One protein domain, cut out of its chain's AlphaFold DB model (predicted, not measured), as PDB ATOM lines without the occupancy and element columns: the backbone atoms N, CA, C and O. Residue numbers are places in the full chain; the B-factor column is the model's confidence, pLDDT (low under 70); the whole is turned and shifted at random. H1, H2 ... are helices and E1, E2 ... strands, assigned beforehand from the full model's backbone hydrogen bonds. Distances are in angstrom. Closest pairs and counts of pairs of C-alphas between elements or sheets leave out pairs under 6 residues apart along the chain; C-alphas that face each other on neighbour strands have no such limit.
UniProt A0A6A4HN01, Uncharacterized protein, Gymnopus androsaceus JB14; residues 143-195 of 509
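AT A GLANCE: This is residues 143 to 195 of the 509 residues of an uncharacterized protein of Gymnopus androsaceus JB14 (UniProt A0A6A4HN01). A long helix, H2, and a shorter one, H1, meet near their ends as an L, and a small two-stranded hairpin, E1 and E2, sits in the angle, packed on H2. A loop leads from the hairpin to H1. The printed part has 53 residues, with E1, E2, H1 and H2 in that order along the chain; the two strands are antiparallel and the class is mostly helix. It is compact, with a radius of gyration of the C-alphas of 11.3 A, and its spans of 33 by 22 by 15 A make it only just elongated.

HOW THE PARTS SIT: E1, residues 143 to 145, and E2, residues 150 to 153, form an antiparallel hairpin, their directions at 139 degrees. N 143 and O 152 are 2.9 A apart and N 152 and O 143 2.8 A, both within hydrogen-bond range. E2 and H1, residues 164 to 173, are near each other, with 6 pairs of C-alphas within 10 A, while E1 and H1 are apart. H2, residues 177 to 195, has its closest C-alphas to E1 at Ala 182 and Phe 144, 4.8 A, and to E2 at Ala 182 and Val 151, 6.1 A. H1 and H2 only just touch, with 3 pairs of C-alphas within 8 A, and only at the corner by their link; H2 does so with residues 179 to 180 alone. Their closest C-alphas, of Ala 171 and Phe 179, are 6.3 A apart, and their lines are about perpendicular at 75 degrees. In H1 and H2 every O i to N i+4 pair is within hydrogen-bond range.

IN THESE COORDINATES: E1 begins at C-alpha 143 (-22.598, 22.120, 93.731) and spans 6.6 A; E2 spans 10.2 A. H1 begins at C-alpha 164 (-20.547, 23.258, 107.488) and spans 14.4 A. H2 spans 26.5 A and ends at C-alpha 195 (-18.043, 42.165, 84.593).

THE WHOLE: The two C-alphas farthest apart, of Asp 162 and Leu 195, are 34.0 A apart. The printed part has no cut and no long link. Its mean pLDDT is 72.7, with values under 70 at residues 154 to 166, residue 173 and residues 193 to 195 of this model.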
ATOM      1  N   THR A 143     -21.936  21.389  94.829       85.38
ATOM      2  CA  THR A 143     -22.598  22.120  93.731       85.38
ATOM      3  C   THR A 143     -22.677  23.620  94.040       85.38
ATOM      4  O   THR A 143     -22.902  24.006  95.188       85.38
ATOM      5  N   PHE A 144     -22.480  24.492  93.047       85.00
ATOM      6  CA  PHE A 144     -22.633  25.937  93.231       85.00
ATOM      7  C   PHE A 144     -24.099  26.390  93.119       85.00
ATOM      8  O   PHE A 144     -24.809  26.016  92.188       85.00
ATOM      9  N   ASN A 145     -24.549  27.254  94.036       82.56
ATOM     10  CA  ASN A 145     -25.865  27.889  93.980       82.56
ATOM     11  C   ASN A 145     -25.727  29.398  93.738       82.56
ATOM     12  O   ASN A 145     -25.496  30.178  94.664       82.56
ATOM     13  N   SER A 146     -25.934  29.803  92.484       78.19
ATOM     14  CA  SER A 146     -25.872  31.198  92.030       78.19
ATOM     15  C   SER A 146     -26.869  32.127  92.728       78.19
ATOM     16  O   SER A 146     -26.536  33.279  92.982       78.19
ATOM     17  N   ASN A 147     -28.049  31.636  93.123       76.50
ATOM     18  CA  ASN A 147     -29.052  32.446  93.828       76.50
ATOM     19  C   ASN A 147     -28.635  32.794  95.270       76.50
ATOM     20  O   ASN A 147     -29.191  33.715  95.861       76.50
ATOM     21  N   LEU A 148     -27.684  32.045  95.842       75.75
ATOM     22  CA  LEU A 148     -27.150  32.246  97.194       75.75
ATOM     23  C   LEU A 148     -25.670  32.672  97.200       75.75
ATOM     24  O   LEU A 148     -25.094  32.848  98.270       75.75
ATOM     25  N   GLY A 149     -25.027  32.784  96.031       78.12
ATOM     26  CA  GLY A 149     -23.603  33.120  95.901       78.12
ATOM     27  C   GLY A 149     -22.631  32.118  96.547       78.12
ATOM     28  O   GLY A 149     -21.453  32.438  96.710       78.12
ATOM     29  N   THR A 150     -23.086  30.911  96.906       79.88
ATOM     30  CA  THR A 150     -22.335  29.969  97.754       79.88
ATOM     31  C   THR A 150     -22.292  28.540  97.204       79.88
ATOM     32  O   THR A 150     -23.123  28.141  96.387       79.88
ATOM     33  N   VAL A 151     -21.310  27.761  97.662       81.69
ATOM     34  CA  VAL A 151     -21.159  26.332  97.351       81.69
ATOM     35  C   VAL A 151     -21.918  25.508  98.393       81.69
ATOM     36  O   VAL A 151     -21.769  25.714  99.594       81.69
ATOM     37  N   LEU A 152     -22.748  24.577  97.924       78.69
ATOM     38  CA  LEU A 152     -23.608  23.715  98.729       78.69
ATOM     39  C   LEU A 152     -23.188  22.249  98.613       78.69
ATOM     40  O   LEU A 152     -22.686  21.809  97.582       78.69
ATOM     41  N   HIS A 153     -23.474  21.476  99.659       78.25
ATOM     42  CA  HIS A 153     -23.360  20.020  99.644       78.25
ATOM     43  C   HIS A 153     -24.728  19.389  99.326       78.25
ATOM     44  O   HIS A 153     -25.732  19.694  99.978       78.25
ATOM     45  N   THR A 154     -24.761  18.482  98.349       63.66
ATOM     46  CA  THR A 154     -25.949  17.900  97.680       63.66
ATOM     47  C   THR A 154     -27.000  17.247  98.582       63.66
ATOM     48  O   THR A 154     -28.132  17.049  98.150       63.66
ATOM     49  N   ARG A 155     -26.689  16.945  99.848       58.47
ATOM     50  CA  ARG A 155     -27.689  16.473 100.826       58.47
ATOM     51  C   ARG A 155     -28.650  17.561 101.331       58.47
ATOM     52  O   ARG A 155     -29.534  17.237 102.116       58.47
ATOM     53  N   ASN A 156     -28.490  18.825 100.923       48.00
ATOM     54  CA  ASN A 156     -29.246  19.992 101.420       48.00
ATOM     55  C   ASN A 156     -29.152  20.215 102.946       48.00
ATOM     56  O   ASN A 156     -29.913  20.993 103.511       48.00
ATOM     57  N   THR A 157     -28.198  19.564 103.616       50.19
ATOM     58  CA  THR A 157     -27.998  19.635 105.071       50.19
ATOM     59  C   THR A 157     -26.950  20.659 105.507       50.19
ATOM     60  O   THR A 157     -26.888  20.965 106.689       50.19
ATOM     61  N   CYS A 158     -26.086  21.147 104.605       56.91
ATOM     62  CA  CYS A 158     -24.795  21.744 105.001       56.91
ATOM     63  C   CYS A 158     -24.603  23.240 104.723       56.91
ATOM     64  O   CYS A 158     -23.529  23.751 105.006       56.91
ATOM     65  N   SER A 159     -25.606  23.969 104.229       51.91
ATOM     66  CA  SER A 159     -25.618  25.439 104.367       51.91
ATOM     67  C   SER A 159     -26.008  25.889 105.780       51.91
ATOM     68  O   SER A 159     -25.826  27.053 106.119       51.91
ATOM     69  N   THR A 160     -26.572  24.979 106.583       48.84
ATOM     70  CA  THR A 160     -27.156  25.259 107.903       48.84
ATOM     71  C   THR A 160     -26.886  24.140 108.920       48.84
ATOM     72  O   THR A 160     -27.697  23.937 109.821       48.84
ATOM     73  N   CYS A 161     -25.801  23.369 108.772       58.44
ATOM     74  CA  CYS A 161     -25.311  22.510 109.855       58.44
ATOM     75  C   CYS A 161     -24.105  23.156 110.533       58.44
ATOM     76  O   CYS A 161     -23.284  23.793 109.875       58.44
ATOM     77  N   ASP A 162     -23.953  22.920 111.832       55.84
ATOM     78  CA  ASP A 162     -22.849  23.477 112.627       55.84
ATOM     79  C   ASP A 162     -21.469  22.972 112.146       55.84
ATOM     80  O   ASP A 162     -20.448  23.627 112.333       55.84
ATOM     81  N   ALA A 163     -21.446  21.836 111.437       60.59
ATOM     82  CA  ALA A 163     -20.267  21.243 110.801       60.59
ATOM     83  C   ALA A 163     -19.991  21.737 109.359       60.59
ATOM     84  O   ALA A 163     -19.132  21.176 108.674       60.59
ATOM     85  N   ALA A 164     -20.700  22.760 108.861       65.62
ATOM     86  CA  ALA A 164     -20.547  23.258 107.488       65.62
ATOM     87  C   ALA A 164     -19.097  23.659 107.163       65.62
ATOM     88  O   ALA A 164     -18.551  23.262 106.131       65.62
ATOM     89  N   LEU A 165     -18.453  24.382 108.084       66.81
ATOM     90  CA  LEU A 165     -17.050  24.779 107.974       66.81
ATOM     91  C   LEU A 165     -16.119  23.556 107.951       66.81
ATOM     92  O   LEU A 165     -15.217  23.490 107.123       66.81
ATOM     93  N   THR A 166     -16.373  22.555 108.799       69.38
ATOM     94  CA  THR A 166     -15.605  21.301 108.847       69.38
ATOM     95  C   THR A 166     -15.671  20.544 107.521       69.38
ATOM     96  O   THR A 166     -14.648  20.070 107.039       69.38
ATOM     97  N   HIS A 167     -16.849  20.467 106.895       71.19
ATOM     98  CA  HIS A 167     -17.008  19.814 105.593       71.19
ATOM     99  C   HIS A 167     -16.247  20.557 104.483       71.19
ATOM    100  O   HIS A 167     -15.614  19.914 103.650       71.19
ATOM    101  N   ILE A 168     -16.270  21.896 104.487       73.44
ATOM    102  CA  ILE A 168     -15.516  22.726 103.532       73.44
ATOM    103  C   ILE A 168     -14.002  22.549 103.729       73.44
ATOM    104  O   ILE A 168     -13.276  22.378 102.753       73.44
ATOM    105  N   LEU A 169     -13.524  22.544 104.978       73.88
ATOM    106  CA  LEU A 169     -12.106  22.354 105.303       73.88
ATOM    107  C   LEU A 169     -11.599  20.961 104.905       73.88
ATOM    108  O   LEU A 169     -10.516  20.862 104.335       73.88
ATOM    109  N   LEU A 170     -12.388  19.906 105.142       74.69
ATOM    110  CA  LEU A 170     -12.062  18.549 104.691       74.69
ATOM    111  C   LEU A 170     -12.029  18.464 103.160       74.69
ATOM    112  O   LEU A 170     -11.027  18.040 102.602       74.69
ATOM    113  N   ALA A 171     -13.059  18.962 102.467       73.12
ATOM    114  CA  ALA A 171     -13.098  18.949 101.003       73.12
ATOM    115  C   ALA A 171     -11.960  19.763 100.352       73.12
ATOM    116  O   ALA A 171     -11.522  19.435  99.249       73.12
ATOM    117  N   PHE A 172     -11.457  20.799 101.031       72.25
ATOM    118  CA  PHE A 172     -10.269  21.544 100.612       72.25
ATOM    119  C   PHE A 172      -8.965  20.770 100.881       72.25
ATOM    120  O   PHE A 172      -8.097  20.728 100.013       72.25
ATOM    121  N   ALA A 173      -8.829  20.130 102.048       68.50
ATOM    122  CA  ALA A 173      -7.646  19.347 102.421       68.50
ATOM    123  C   ALA A 173      -7.492  18.058 101.592       68.50
ATOM    124  O   ALA A 173      -6.391  17.747 101.140       68.50
ATOM    125  N   ASP A 174      -8.599  17.359 101.334       73.56
ATOM    126  CA  ASP A 174      -8.670  16.168 100.478       73.56
ATOM    127  C   ASP A 174      -8.626  16.515  98.974       73.56
ATOM    128  O   ASP A 174      -8.573  15.619  98.128       73.56
ATOM    129  N   ASN A 175      -8.631  17.813  98.630       74.12
ATOM    130  CA  ASN A 175      -8.627  18.341  97.262       74.12
ATOM    131  C   ASN A 175      -9.776  17.766  96.399       74.12
ATOM    132  O   ASN A 175      -9.574  17.335  95.260       74.12
ATOM    133  N   ASP A 176     -10.991  17.719  96.967       79.69
ATOM    134  CA  ASP A 176     -12.174  17.106  96.355       79.69
ATOM    135  C   ASP A 176     -12.482  17.760  94.998       79.69
ATOM    136  O   ASP A 176     -12.700  18.972  94.885       79.69
ATOM    137  N   ALA A 177     -12.518  16.944  93.941       78.94
ATOM    138  CA  ALA A 177     -12.690  17.418  92.571       78.94
ATOM    139  C   ALA A 177     -14.053  18.095  92.324       78.94
ATOM    140  O   ALA A 177     -14.151  18.984  91.477       78.94
ATOM    141  N   SER A 178     -15.101  17.715  93.064       82.31
ATOM    142  CA  SER A 178     -16.431  18.327  92.961       82.31
ATOM    143  C   SER A 178     -16.539  19.626  93.758       82.31
ATOM    144  O   SER A 178     -17.130  20.586  93.264       82.31
ATOM    145  N   PHE A 179     -15.905  19.712  94.932       82.88
ATOM    146  CA  PHE A 179     -15.758  20.979  95.653       82.88
ATOM    147  C   PHE A 179     -14.935  21.974  94.833       82.88
ATOM    148  O   PHE A 179     -15.321  23.132  94.689       82.88
ATOM    149  N   THR A 180     -13.843  21.502  94.229       80.31
ATOM    150  CA  THR A 180     -12.987  22.295  93.340       80.31
ATOM    151  C   THR A 180     -13.772  22.813  92.132       80.31
ATOM    152  O   THR A 180     -13.713  24.009  91.847       80.31
ATOM    153  N   ALA A 181     -14.573  21.965  91.475       84.12
ATOM    154  CA  ALA A 181     -15.447  22.386  90.378       84.12
ATOM    155  C   ALA A 181     -16.490  23.428  90.826       84.12
ATOM    156  O   ALA A 181     -16.570  24.502  90.236       84.12
ATOM    157  N   ALA A 182     -17.228  23.174  91.911       83.00
ATOM    158  CA  ALA A 182     -18.243  24.098  92.422       83.00
ATOM    159  C   ALA A 182     -17.644  25.438  92.907       83.00
ATOM    160  O   ALA A 182     -18.236  26.504  92.736       83.00
ATOM    161  N   ASN A 183     -16.443  25.425  93.490       82.62
ATOM    162  CA  ASN A 183     -15.747  26.650  93.874       82.62
ATOM    163  C   ASN A 183     -15.216  27.415  92.647       82.62
ATOM    164  O   ASN A 183     -15.227  28.646  92.657       82.62
ATOM    165  N   GLN A 184     -14.823  26.721  91.573       82.88
ATOM    166  CA  GLN A 184     -14.492  27.355  90.295       82.88
ATOM    167  C   GLN A 184     -15.734  27.992  89.648       82.88
ATOM    168  O   GLN A 184     -15.672  29.154  89.255       82.88
ATOM    169  N   GLU A 185     -16.882  27.303  89.638       84.50
ATOM    170  CA  GLU A 185     -18.175  27.864  89.207       84.50
ATOM    171  C   GLU A 185     -18.544  29.127  90.001       84.50
ATOM    172  O   GLU A 185     -18.950  30.129  89.411       84.50
ATOM    173  N   ARG A 186     -18.328  29.133  91.326       87.31
ATOM    174  CA  ARG A 186     -18.506  30.327  92.171       87.31
ATOM    175  C   ARG A 186     -17.573  31.468  91.761       87.31
ATOM    176  O   ARG A 186     -18.017  32.611  91.671       87.31
ATOM    177  N   VAL A 187     -16.289  31.184  91.536       81.50
ATOM    178  CA  VAL A 187     -15.295  32.191  91.121       81.50
ATOM    179  C   VAL A 187     -15.648  32.778  89.756       81.50
ATOM    180  O   VAL A 187     -15.601  33.998  89.597       81.50
ATOM    181  N   ASP A 188     -16.056  31.952  88.792       80.12
ATOM    182  CA  ASP A 188     -16.481  32.424  87.473       80.12
ATOM    183  C   ASP A 188     -17.821  33.164  87.507       80.12
ATOM    184  O   ASP A 188     -17.975  34.159  86.803       80.12
ATOM    185  N   HIS A 189     -18.756  32.782  88.380       81.50
ATOM    186  CA  HIS A 189     -19.981  33.548  88.609       81.50
ATOM    187  C   HIS A 189     -19.695  34.929  89.218       81.50
ATOM    188  O   HIS A 189     -20.218  35.927  88.727       81.50
ATOM    189  N   ILE A 190     -18.824  35.022  90.230       75.75
ATOM    190  CA  ILE A 190     -18.404  36.309  90.817       75.75
ATOM    191  C   ILE A 190     -17.676  37.167  89.771       75.75
ATOM    192  O   ILE A 190     -17.953  38.359  89.648       75.75
ATOM    193  N   ARG A 191     -16.795  36.560  88.966       75.94
ATOM    194  CA  ARG A 191     -16.103  37.208  87.840       75.94
ATOM    195  C   ARG A 191     -17.095  37.744  86.802       75.94
ATOM    196  O   ARG A 191     -16.958  38.883  86.371       75.94
ATOM    197  N   GLN A 192     -18.114  36.968  86.430       72.31
ATOM    198  CA  GLN A 192     -19.162  37.394  85.498       72.31
ATOM    199  C   GLN A 192     -20.072  38.479  86.093       72.31
ATOM    200  O   GLN A 192     -20.398  39.431  85.391       72.31
ATOM    201  N   ALA A 193     -20.427  38.402  87.377       68.44
ATOM    202  CA  ALA A 193     -21.207  39.435  88.060       68.44
ATOM    203  C   ALA A 193     -20.443  40.770  88.142       68.44
ATOM    204  O   ALA A 193     -21.007  41.824  87.846       68.44
ATOM    205  N   ALA A 194     -19.143  40.725  88.453       60.31
ATOM    206  CA  ALA A 194     -18.265  41.895  88.453       60.31
ATOM    207  C   ALA A 194     -18.086  42.516  87.051       60.31
ATOM    208  O   ALA A 194     -17.944  43.730  86.938       60.31
ATOM    209  N   LEU A 195     -18.130  41.705  85.987       59.53
ATOM    210  CA  LEU A 195     -18.043  42.165  84.593       59.53
ATOM    211  C   LEU A 195     -19.396  42.598  83.992       59.53
ATOM    212  O   LEU A 195     -19.412  43.357  83.026       59.53
TER     213      LEU A 195